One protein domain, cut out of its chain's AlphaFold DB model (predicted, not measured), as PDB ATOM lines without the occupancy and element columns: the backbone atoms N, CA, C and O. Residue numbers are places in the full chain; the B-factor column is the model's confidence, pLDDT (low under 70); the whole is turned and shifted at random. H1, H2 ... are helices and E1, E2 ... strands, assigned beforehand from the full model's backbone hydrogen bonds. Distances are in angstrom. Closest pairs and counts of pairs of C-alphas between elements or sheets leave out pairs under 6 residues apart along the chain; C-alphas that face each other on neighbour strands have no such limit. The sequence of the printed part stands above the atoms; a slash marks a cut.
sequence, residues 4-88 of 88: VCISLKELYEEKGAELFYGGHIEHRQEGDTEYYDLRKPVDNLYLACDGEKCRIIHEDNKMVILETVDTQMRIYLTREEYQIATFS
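Overview. This is residues 4 to 88 of the 88 residues of an uncharacterized protein of uncultured Clostridium sp (UniProt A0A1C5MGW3). Two strongly twisted antiparallel sheets lie one after the other along the longest axis, a four-stranded one, E1, E5, E6 and E7, toward one end and a three-stranded one, E2, E3 and E4, toward the other. Each has one short helix packed on it, H2 on the larger and H1 on the smaller, and the two helices meet at a steep angle. The 85 printed residues include seven named strands and two named helices, in the chain order E1 H1 E2 E3 E4 E5 E6 E7 H2; the class is mixed, helices and strands. The sheet orders are E1 E5 E6 E7 and E2 E3 E4. The whole is compact, with a radius of gyration of the C-alphas of 12.0 A, and elongated, spanning 40 by 25 by 23 A.

Along the chain. In the larger sheet, E1 is residues 4 to 6, 6.5 A long, with C-alpha 4 at (244.195, 208.103, 131.554). E5 is residues 53 to 59, 16.6 A; E6 is residues 63 to 68, 16.4 A; E7 is residues 74 to 78, 13.4 A. H2, residues 79 to 85, 9.9 A, ends with C-alpha 85 at (242.625, 200.187, 136.740). In the smaller sheet, E2 is residues 24 to 30, 19.2 A; E3 is residues 33 to 40, 23.1 A, with C-alpha 33 at (236.268, 207.829, 153.476); E4 is residues 45 to 49, 12.1 A. H1 is residues 8 to 15, 10.2 A.

Arrangement. E5, E6 and E7 form a meander, each strand the antiparallel neighbour of the one before; N 55 and O 67 are 2.8 A apart, N 64 and O 77 2.8 A. E5 pairs with E1 over residues 53 to 54, where N 4 and O 54 are 2.9 A apart. H2 is on this sheet; the closest C-alphas of E6 and H2, Met 63 and Arg 79, are 5.6 A apart. E2, E3 and E4 form a second meander, with N 26 and O 37 2.8 A apart and N 38 and O 48 2.8 A. H1 is on it at a height over the sheet of 9.3 A, across the strands at 70 degrees to E2 on the local plane. H1 and H2 touch, closest at the C-alphas of Leu 11 and Ala 85, 5.1 A, in a steep tilt of 53 degrees, opposite ways. Every O i to N i+4 pair is within hydrogen-bond range in H1 and H2. The closest C-alphas of E4 and E7, Leu 47 and Arg 74, are 7.0 A apart; E3 and E6 are apart.

Size, cuts and confidence. The two C-alphas farthest apart, those of Gly 31 and Asn 61, are 40.7 A apart. The printed part has no cut and no long link. Its mean pLDDT is 95.3, and no printed residue is under 70.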
ATOM      1  N   VAL A   4     245.262 208.849 130.875       96.56
ATOM      2  CA  VAL A   4     244.195 208.103 131.554       96.56
ATOM      3  C   VAL A   4     244.205 208.461 133.036       96.56
ATOM      4  O   VAL A   4     245.238 208.900 133.548       96.56
ATOM      5  N   CYS A   5     243.083 208.282 133.719       96.81
ATOM      6  CA  CYS A   5     243.056 208.265 135.179       96.81
ATOM      7  C   CYS A   5     243.214 206.821 135.661       96.81
ATOM      8  O   CYS A   5     242.742 205.902 134.985       96.81
ATOM      9  N   ILE A   6     243.888 206.630 136.797       96.50
ATOM     10  CA  ILE A   6     244.016 205.319 137.435       96.50
ATOM     11  C   ILE A   6     242.975 205.146 138.550       96.50
ATOM     12  O   ILE A   6     242.750 206.068 139.323       96.50
ATOM     13  N   SER A   7     242.348 203.980 138.633       97.38
ATOM     14  CA  SER A   7     241.429 203.540 139.684       97.38
ATOM     15  C   SER A   7     242.104 202.404 140.452       97.38
ATOM     16  O   SER A   7     242.072 201.237 140.057       97.38
ATOM     17  N   LEU A   8     242.809 202.761 141.524       97.81
ATOM     18  CA  LEU A   8     243.418 201.802 142.443       97.81
ATOM     19  C   LEU A   8     242.351 201.088 143.270       97.81
ATOM     20  O   LEU A   8     242.560 199.936 143.642       97.81
ATOM     21  N   LYS A   9     241.205 201.738 143.510       97.69
ATOM     22  CA  LYS A   9     240.050 201.106 144.147       97.69
ATOM     23  C   LYS A   9     239.542 199.910 143.341       97.69
ATOM     24  O   LYS A   9     239.503 198.806 143.875       97.69
ATOM     25  N   GLU A  10     239.204 200.107 142.065       97.81
ATOM     26  CA  GLU A  10     238.687 199.014 141.222       97.81
ATOM     27  C   GLU A  10     239.720 197.895 141.080       97.81
ATOM     28  O   GLU A  10     239.383 196.716 141.160       97.81
ATOM     29  N   LEU A  11     241.002 198.253 140.949       97.62
ATOM     30  CA  LEU A  11     242.069 197.261 140.896       97.62
ATOM     31  C   LEU A  11     242.168 196.439 142.187       97.62
ATOM     32  O   LEU A  11     242.299 195.216 142.123       97.62
ATOM     33  N   TYR A  12     242.081 197.096 143.344       97.88
ATOM     34  CA  TYR A  12     242.114 196.441 144.647       97.88
ATOM     35  C   TYR A  12     240.912 195.515 144.860       97.88
ATOM     36  O   TYR A  12     241.078 194.397 145.342       97.88
ATOM     37  N   GLU A  13     239.708 195.956 144.497       97.50
ATOM     38  CA  GLU A  13     238.483 195.167 144.670       97.50
ATOM     39  C   GLU A  13     238.463 193.919 143.771       97.50
ATOM     40  O   GLU A  13     238.031 192.855 144.215       97.50
ATOM     41  N   GLU A  14     238.983 194.018 142.545       97.69
ATOM     42  CA  GLU A  14     238.997 192.907 141.581       97.69
ATOM     43  C   GLU A  14     240.183 191.945 141.767       97.69
ATOM     44  O   GLU A  14     240.043 190.735 141.574       97.69
ATOM     45  N   LYS A  15     241.373 192.451 142.126       96.38
ATOM     46  CA  LYS A  15     242.620 191.656 142.158       96.38
ATOM     47  C   LYS A  15     243.343 191.617 143.501       96.38
ATOM     48  O   LYS A  15     244.276 190.826 143.661       96.38
ATOM     49  N   GLY A  16     242.909 192.405 144.478       96.69
ATOM     50  CA  GLY A  16     243.592 192.563 145.756       96.69
ATOM     51  C   GLY A  16     244.758 193.551 145.693       96.69
ATOM     52  O   GLY A  16     244.931 194.302 144.737       96.69
ATOM     53  N   ALA A  17     245.570 193.562 146.751       97.06
ATOM     54  CA  ALA A  17     246.559 194.616 146.971       97.06
ATOM     55  C   ALA A  17     247.805 194.542 146.072       97.06
ATOM     56  O   ALA A  17     248.483 195.549 145.896       97.06
ATOM     57  N   GLU A  18     248.153 193.369 145.545       97.12
ATOM     58  CA  GLU A  18     249.451 193.140 144.900       97.12
ATOM     59  C   GLU A  18     249.358 193.216 143.374       97.12
ATOM     60  O   GLU A  18     248.580 192.492 142.750       97.12
ATOM     61  N   LEU A  19     250.217 194.036 142.764       96.19
ATOM     62  CA  LEU A  19     250.379 194.108 141.311       96.19
ATOM     63  C   LEU A  19     251.383 193.061 140.812       96.19
ATOM     64  O   LEU A  19     252.422 192.814 141.430       96.19
ATOM     65  N   PHE A  20     251.146 192.527 139.615       96.12
ATOM     66  CA  PHE A  20     251.974 191.499 138.979       96.12
ATOM     67  C   PHE A  20     253.444 191.916 138.804       96.12
ATOM     68  O   PHE A  20     254.352 191.118 139.034       96.12
ATOM     69  N   TYR A  21     253.695 193.165 138.395       94.44
ATOM     70  CA  TYR A  21     255.051 193.704 138.199       94.44
ATOM     71  C   TYR A  21     255.656 194.327 139.465       94.44
ATOM     72  O   TYR A  21     256.698 194.987 139.403       94.44
ATOM     73  N   GLY A  22     255.027 194.090 140.614       89.50
ATOM     74  CA  GLY A  22     255.383 194.703 141.878       89.50
ATOM     75  C   GLY A  22     254.685 196.043 142.075       89.50
ATOM     76  O   GLY A  22     254.488 196.829 141.150       89.50
ATOM     77  N   GLY A  23     254.325 196.294 143.325       93.94
ATOM     78  CA  GLY A  23     253.450 197.387 143.710       93.94
ATOM     79  C   GLY A  23     252.410 196.845 144.677       93.94
ATOM     80  O   GLY A  23     251.851 195.783 144.431       93.94
ATOM     81  N   HIS A  24     252.194 197.561 145.767       97.19
ATOM     82  CA  HIS A  24     251.233 197.226 146.802       97.19
ATOM     83  C   HIS A  24     250.273 198.397 146.968       97.19
ATOM     84  O   HIS A  24     250.712 199.529 147.185       97.19
ATOM     85  N   ILE A  25     248.980 198.124 146.835       97.62
ATOM     86  CA  ILE A  25     247.910 199.079 147.091       97.62
ATOM     87  C   ILE A  25     247.628 199.063 148.592       97.62
ATOM     88  O   ILE A  25     247.077 198.105 149.132       97.62
ATOM     89  N   GLU A  26     248.008 200.144 149.260       97.00
ATOM     90  CA  GLU A  26     247.674 200.408 150.650       97.00
ATOM     91  C   GLU A  26     246.234 200.936 150.720       97.00
ATOM     92  O   GLU A  26     245.947 202.037 150.247       97.00
ATOM     93  N   HIS A  27     245.333 200.153 151.319       96.44
ATOM     94  CA  HIS A  27     243.963 200.573 151.625       96.44
ATOM     95  C   HIS A  27     243.876 201.097 153.058       96.44
ATOM     96  O   HIS A  27     244.310 200.436 154.005       96.44
ATOM     97  N   ARG A  28     243.308 202.293 153.224       96.00
ATOM     98  CA  ARG A  28     243.060 202.917 154.530       96.00
ATOM     99  C   ARG A  28     241.645 203.469 154.584       96.00
ATOM    100  O   ARG A  28     241.181 204.081 153.626       96.00
ATOM    101  N   GLN A  29     240.990 203.304 155.729       95.56
ATOM    102  CA  GLN A  29     239.664 203.855 155.987       95.56
ATOM    103  C   GLN A  29     239.732 204.862 157.138       95.56
ATOM    104  O   GLN A  29     240.145 204.521 158.248       95.56
ATOM    105  N   GLU A  30     239.289 206.093 156.883       95.56
ATOM    106  CA  GLU A  30     239.165 207.149 157.890       95.56
ATOM    107  C   GLU A  30     237.709 207.627 157.945       95.56
ATOM    108  O   GLU A  30     237.244 208.410 157.114       95.56
ATOM    109  N   GLY A  31     236.958 207.110 158.923       94.69
ATOM    110  CA  GLY A  31     235.509 207.308 158.989       94.69
ATOM    111  C   GLY A  31     234.805 206.636 157.807       94.69
ATOM    112  O   GLY A  31     234.964 205.434 157.596       94.69
ATOM    113  N   ASP A  32     234.055 207.423 157.037       94.56
ATOM    114  CA  ASP A  32     233.334 206.964 155.839       94.56
ATOM    115  C   ASP A  32     234.153 207.131 154.545       94.56
ATOM    116  O   ASP A  32     233.647 206.877 153.455       94.56
ATOM    117  N   THR A  33     235.402 207.604 154.642       93.75
ATOM    118  CA  THR A  33     236.268 207.829 153.476       93.75
ATOM    119  C   THR A  33     237.288 206.706 153.339       93.75
ATOM    120  O   THR A  33     237.963 206.352 154.308       93.75
ATOM    121  N   GLU A  34     237.415 206.172 152.126       96.06
ATOM    122  CA  GLU A  34     238.410 205.165 151.763       96.06
ATOM    123  C   GLU A  34     239.507 205.787 150.901       96.06
ATOM    124  O   GLU A  34     239.229 206.573 149.994       96.06
ATOM    125  N   TYR A  35     240.751 205.401 151.171       96.25
ATOM    126  CA  TYR A  35     241.931 205.825 150.433       96.25
ATOM    127  C   TYR A  35     242.674 204.599 149.914       96.25
ATOM    128  O   TYR A  35     242.862 203.628 150.652       96.25
ATOM    129  N   TYR A  36     243.124 204.679 148.665       97.88
ATOM    130  CA  TYR A  36     243.926 203.653 148.011       97.88
ATOM    131  C   TYR A  36     245.175 204.319 147.443       97.88
ATOM    132  O   TYR A  36     245.081 205.174 146.561       97.88
ATOM    133  N   ASP A  37     246.338 203.945 147.971       96.75
ATOM    134  CA  ASP A  37     247.633 204.485 147.558       96.75
ATOM    135  C   ASP A  37     248.526 203.357 147.047       96.75
ATOM    136  O   ASP A  37     248.734 202.353 147.726       96.75
ATOM    137  N   LEU A  38     249.106 203.517 145.861       96.81
ATOM    138  CA  LEU A  38     250.037 202.549 145.303       96.81
ATOM    139  C   LEU A  38     251.457 202.854 145.775       96.81
ATOM    140  O   LEU A  38     251.970 203.960 145.589       96.81
ATOM    141  N   ARG A  39     252.129 201.843 146.325       96.31
ATOM    142  CA  ARG A  39     253.511 201.936 146.801       96.31
ATOM    143  C   ARG A  39     254.385 200.822 146.256       96.31
ATOM    144  O   ARG A  39     253.904 199.738 145.953       96.31
ATOM    145  N   LYS A  40     255.698 201.035 146.191       91.75
ATOM    146  CA  LYS A  40     256.650 199.928 146.033       91.75
ATOM    147  C   LYS A  40     256.947 199.277 147.388       91.75
ATOM    148  O   LYS A  40     257.367 199.982 148.300       91.75
ATOM    149  N   PRO A  41     256.834 197.943 147.519       84.31
ATOM    150  CA  PRO A  41     257.067 197.266 148.798       84.31
ATOM    151  C   PRO A  41     258.497 197.385 149.344       84.31
ATOM    152  O   PRO A  41     258.695 197.430 150.552       84.31
ATOM    153  N   VAL A  42     259.509 197.413 148.467       83.94
ATOM    154  CA  VAL A  42     260.928 197.300 148.867       83.94
ATOM    155  C   VAL A  42     261.433 198.536 149.619       83.94
ATOM    156  O   VAL A  42     262.245 198.413 150.532       83.94
ATOM    157  N   ASP A  43     260.965 199.721 149.242       87.62
ATOM    158  CA  ASP A  43     261.401 201.022 149.761       87.62
ATOM    159  C   ASP A  43     260.237 201.870 150.302       87.62
ATOM    160  O   ASP A  43     260.437 203.015 150.710       87.62
ATOM    161  N   ASN A  44     259.024 201.310 150.320       85.56
ATOM    162  CA  ASN A  44     257.777 202.000 150.643       85.56
ATOM    163  C   ASN A  44     257.549 203.278 149.806       85.56
ATOM    164  O   ASN A  44     256.862 204.209 150.247       85.56
ATOM    165  N   LEU A  45     258.146 203.342 148.607       91.44
ATOM    166  CA  LEU A  45     258.074 204.508 147.734       91.44
ATOM    167  C   LEU A  45     256.643 204.704 147.251       91.44
ATOM    168  O   LEU A  45     256.057 203.808 146.645       91.44
ATOM    169  N   TYR A  46     256.109 205.897 147.481       94.12
ATOM    170  CA  TYR A  46     254.816 206.316 146.961       94.12
ATOM    171  C   TYR A  46     254.865 206.447 145.433       94.12
ATOM    172  O   TYR A  46     255.728 207.149 144.903       94.12
ATOM    173  N   LEU A  47     253.955 205.764 144.739       94.94
ATOM    174  CA  LEU A  47     253.858 205.784 143.282       94.94
ATOM    175  C   LEU A  47     252.684 206.625 142.792       94.94
ATOM    176  O   LEU A  47     252.898 207.444 141.904       94.94
ATOM    177  N   ALA A  48     251.483 206.403 143.332       96.06
ATOM    178  CA  ALA A  48     250.279 207.122 142.921       96.06
ATOM    179  C   ALA A  48     249.148 207.031 143.949       96.06
ATOM    180  O   ALA A  48     249.103 206.068 144.716       96.06
ATOM    181  N   CYS A  49     248.211 207.978 143.914       95.75
ATOM    182  CA  CYS A  49     246.905 207.849 144.569       95.75
ATOM    183  C   CYS A  49     245.814 207.386 143.598       95.75
ATOM    184  O   CYS A  49     245.943 207.458 142.372       95.75
ATOM    185  N   ASP A  50     244.701 206.934 144.172       96.94
ATOM    186  CA  ASP A  50     243.463 206.703 143.439       96.94
ATOM    187  C   ASP A  50     242.992 207.968 142.703       96.94
ATOM    188  O   ASP A  50     243.018 209.079 143.238       96.94
ATOM    189  N   GLY A  51     242.580 207.803 141.449       95.44
ATOM    190  CA  GLY A  51     242.150 208.881 140.562       95.44
ATOM    191  C   GLY A  51     243.284 209.666 139.891       95.44
ATOM    192  O   GLY A  51     243.000 210.580 139.109       95.44
ATOM    193  N   GLU A  52     244.557 209.349 140.153       95.94
ATOM    194  CA  GLU A  52     245.681 210.124 139.619       95.94
ATOM    195  C   GLU A  52     245.782 210.045 138.086       95.94
ATOM    196  O   GLU A  52     245.618 208.995 137.454       95.94
ATOM    197  N   LYS A  53     246.087 211.187 137.459       96.81
ATOM    198  CA  LYS A  53     246.292 211.263 136.011       96.81
ATOM    199  C   LYS A  53     247.658 210.714 135.631       96.81
ATOM    200  O   LYS A  53     248.697 211.188 136.089       96.81
ATOM    201  N   CYS A  54     247.643 209.802 134.672       97.38
ATOM    202  CA  CYS A  54     248.823 209.154 134.139       97.38
ATOM    203  C   CYS A  54     248.923 209.321 132.621       97.38
ATOM    204  O   CYS A  54     247.929 209.424 131.899       97.38
ATOM    205  N   ARG A  55     250.151 209.313 132.112       97.44
ATOM    206  CA  ARG A  55     250.474 209.218 130.690       97.44
ATOM    207  C   ARG A  55     250.824 207.779 130.349       97.44
ATOM    208  O   ARG A  55     251.615 207.157 131.049       97.44
ATOM    209  N   ILE A  56     250.312 207.283 129.229       97.19
ATOM    210  CA  ILE A  56     250.756 205.998 128.684       97.19
ATOM    211  C   ILE A  56     252.089 206.237 127.970       97.19
ATOM    212  O   ILE A  56     252.125 206.950 126.959       97.19
ATOM    213  N   ILE A  57     253.178 205.678 128.506       97.25
ATOM    214  CA  ILE A  57     254.530 205.823 127.935       97.25
ATOM    215  C   ILE A  57     254.982 204.583 127.156       97.25
ATOM    216  O   ILE A  57     255.835 204.697 126.280       97.25
ATOM    217  N   HIS A  58     254.391 203.419 127.436       96.81
ATOM    218  CA  HIS A  58     254.614 202.176 126.696       96.81
ATOM    219  C   HIS A  58     253.359 201.306 126.733       96.81
ATOM    220  O   HIS A  58     252.708 201.205 127.772       96.81
ATOM    221  N   GLU A  59     253.043 200.660 125.616       96.44
ATOM    222  CA  GLU A  59     251.917 199.737 125.492       96.44
ATOM    223  C   GLU A  59     252.273 198.648 124.475       96.44
ATOM    224  O   GLU A  59     252.535 198.937 123.306       96.44
ATOM    225  N   ASP A  60     252.286 197.392 124.917       95.31
ATOM    226  CA  ASP A  60     252.411 196.227 124.044       95.31
ATOM    227  C   ASP A  60     251.478 195.092 124.496       95.31
ATOM    228  O   ASP A  60     250.630 195.269 125.367       95.31
ATOM    229  N   ASN A  61     251.598 193.910 123.890       92.69
ATOM    230  CA  ASN A  61     250.724 192.772 124.197       92.69
ATOM    231  C   ASN A  61     250.951 192.155 125.589       92.69
ATOM    232  O   ASN A  61     250.140 191.342 126.024       92.69
ATOM    233  N   LYS A  62     252.055 192.480 126.264       91.88
ATOM    234  CA  LYS A  62     252.429 191.929 127.571       91.88
ATOM    235  C   LYS A  62     252.141 192.919 128.690       91.88
ATOM    236  O   LYS A  62     251.640 192.512 129.735       91.88
ATOM    237  N   MET A  63     252.445 194.196 128.474       96.62
ATOM    238  CA  MET A  63     252.442 195.187 129.542       96.62
ATOM    239  C   MET A  63     252.058 196.589 129.077       96.62
ATOM    240  O   MET A  63     252.196 196.958 127.908       96.62
ATOM    241  N   VAL A  64     251.630 197.390 130.046       97.81
ATOM    242  CA  VAL A  64     251.410 198.826 129.918       97.81
ATOM    243  C   VAL A  64     252.227 199.533 130.991       97.81
ATOM    244  O   VAL A  64     252.230 199.120 132.151       97.81
ATOM    245  N   ILE A  65     252.944 200.587 130.602       97.56
ATOM    246  CA  ILE A  65     253.674 201.444 131.539       97.56
ATOM    247  C   ILE A  65     252.997 202.806 131.566       97.56
ATOM    248  O   ILE A  65     252.904 203.497 130.543       97.56
ATOM    249  N   LEU A  66     252.556 203.177 132.760       97.12
ATOM    250  CA  LEU A  66     251.995 204.480 133.066       97.12
ATOM    251  C   LEU A  66     253.048 205.339 133.765       97.12
ATOM    252  O   LEU A  66     253.851 204.836 134.548       97.12
ATOM    253  N   GLU A  67     253.039 206.635 133.482       97.62
ATOM    254  CA  GLU A  67     253.841 207.639 134.177       97.62
ATOM    255  C   GLU A  67     252.916 208.702 134.770       97.62
ATOM    256  O   GLU A  67     252.146 209.322 134.029       97.62
ATOM    257  N   THR A  68     252.966 208.910 136.085       96.38
ATOM    258  CA  THR A  68     252.167 209.945 136.750       96.38
ATOM    259  C   THR A  68     252.542 211.330 136.229       96.38
ATOM    260  O   THR A  68     253.708 211.628 135.952       96.38
ATOM    261  N   VAL A  69     251.544 212.198 136.051       94.56
ATOM    262  CA  VAL A  69     251.771 213.528 135.467       94.56
ATOM    263  C   VAL A  69     252.589 214.424 136.398       94.56
ATOM    264  O   VAL A  69     253.458 215.150 135.909       94.56
ATOM    265  N   ASP A  70     252.332 214.348 137.704       89.69
ATOM    266  CA  ASP A  70     252.885 215.286 138.682       89.69
ATOM    267  C   ASP A  70     254.230 214.812 139.240       89.69
ATOM    268  O   ASP A  70     255.188 215.584 139.309       89.69
ATOM    269  N   THR A  71     254.331 213.528 139.596       90.38
ATOM    270  CA  THR A  71     255.520 212.963 140.256       90.38
ATOM    271  C   THR A  71     256.474 212.236 139.306       90.38
ATOM    272  O   THR A  71     257.596 211.929 139.706       90.38
ATOM    273  N   GLN A  72     256.078 211.992 138.048       95.31
ATOM    274  CA  GLN A  72     256.855 211.233 137.050       95.31
ATOM    275  C   GLN A  72     257.240 209.820 137.528       95.31
ATOM    276  O   GLN A  72     258.246 209.241 137.107       95.31
ATOM    277  N   MET A  73     256.434 209.255 138.425       95.88
ATOM    278  CA  MET A  73     256.577 207.891 138.913       95.88
ATOM    279  C   MET A  73     256.015 206.915 137.890       95.88
ATOM    280  O   MET A  73     255.016 207.185 137.225       95.88
ATOM    281  N   ARG A  74     256.671 205.759 137.759       96.00
ATOM    282  CA  ARG A  74     256.287 204.729 136.791       96.00
ATOM    283  C   ARG A  74     255.541 203.590 137.456       96.00
ATOM    284  O   ARG A  74     256.047 202.994 138.408       96.00
ATOM    285  N   ILE A  75     254.402 203.248 136.871       96.50
ATOM    286  CA  ILE A  75     253.543 202.138 137.270       96.50
ATOM    287  C   ILE A  75     253.550 201.114 136.138       96.50
ATOM    288  O   ILE A  75     253.405 201.464 134.965       96.50
ATOM    289  N   TYR A  76     253.750 199.852 136.496       96.62
ATOM    290  CA  TYR A  76     253.878 198.744 135.558       96.62
ATOM    291  C   TYR A  76     252.671 197.836 135.736       96.62
ATOM    292  O   TYR A  76     252.478 197.281 136.813       96.62
ATOM    293  N   LEU A  77     251.872 197.691 134.684       97.50
ATOM    294  CA  LEU A  77     250.634 196.923 134.707       97.50
ATOM    295  C   LEU A  77     250.667 195.852 133.621       97.50
ATOM    296  O   LEU A  77     251.152 196.068 132.508       97.50
ATOM    297  N   THR A  78     250.108 194.691 133.927       97.56
ATOM    298  CA  THR A  78     249.639 193.757 132.902       97.56
ATOM    299  C   THR A  78     248.491 194.390 132.118       97.56
ATOM    300  O   THR A  78     247.883 195.379 132.532       97.56
ATOM    301  N   ARG A  79     248.155 193.806 130.966       96.31
ATOM    302  CA  ARG A  79     247.004 194.259 130.170       96.31
ATOM    303  C   ARG A  79     245.694 194.211 130.944       96.31
ATOM    304  O   ARG A  79     244.886 195.119 130.811       96.31
ATOM    305  N   GLU A  80     245.514 193.165 131.736       96.69
ATOM    306  CA  GLU A  80     244.317 192.971 132.545       96.69
ATOM    307  C   GLU A  80     244.241 194.000 133.678       96.69
ATOM    308  O   GLU A  80     243.225 194.666 133.823       96.69
ATOM    309  N   GLU A  81     245.332 194.207 134.424       97.81
ATOM    310  CA  GLU A  81     245.367 195.244 135.465       97.81
ATOM    311  C   GLU A  81     245.136 196.637 134.874       97.81
ATOM    312  O   GLU A  81     244.407 197.424 135.456       97.81
ATOM    313  N   TYR A  82     245.687 196.936 133.695       97.31
ATOM    314  CA  TYR A  82     245.421 198.196 132.999       97.31
ATOM    315  C   TYR A  82     243.943 198.363 132.618       97.31
ATOM    316  O   TYR A  82     243.405 199.459 132.739       97.31
ATOM    317  N   GLN A  83     243.279 197.300 132.161       96.44
ATOM    318  CA  GLN A  83     241.857 197.343 131.797       96.44
ATOM    319  C   GLN A  83     240.944 197.567 133.001       96.44
ATOM    320  O   GLN A  83     239.912 198.210 132.847       96.44
ATOM    321  N   ILE A  84     241.324 197.045 134.166       97.19
ATOM    322  CA  ILE A  84     240.596 197.256 135.421       97.19
ATOM    323  C   ILE A  84     240.891 198.654 135.965       97.19
ATOM    324  O   ILE A  84     239.992 199.394 136.328       97.19
ATOM    325  N   ALA A  85     242.169 199.023 136.006       96.06
ATOM    326  CA  ALA A  85     242.625 200.187 136.740       96.06
ATOM    327  C   ALA A  85     242.549 201.489 135.948       96.06
ATOM    328  O   ALA A  85     243.037 202.483 136.461       96.06
ATOM    329  N   THR A  86     242.059 201.542 134.705       95.31
ATOM    330  CA  THR A  86     242.096 202.796 133.927       95.31
ATOM    331  C   THR A  86     240.774 203.180 133.293       95.31
ATOM    332  O   THR A  86     240.059 202.358 132.725       95.31
ATOM    333  N   PHE A  87     240.493 204.481 133.331       92.19
ATOM    334  CA  PHE A  87     239.326 205.098 132.710       92.19
ATOM    335  C   PHE A  87     239.702 206.433 132.042       92.19
ATOM    336  O   PHE A  87     240.787 206.984 132.265       92.19
ATOM    337  N   SER A  88     238.833 206.904 131.140       78.50
ATOM    338  CA  SER A  88     239.018 208.137 130.349       78.50
ATOM    339  C   SER A  88     238.184 209.295 130.873       78.50
ATOM    340  O   SER A  88     237.021 209.042 131.251       78.50
TER     341      SER A  88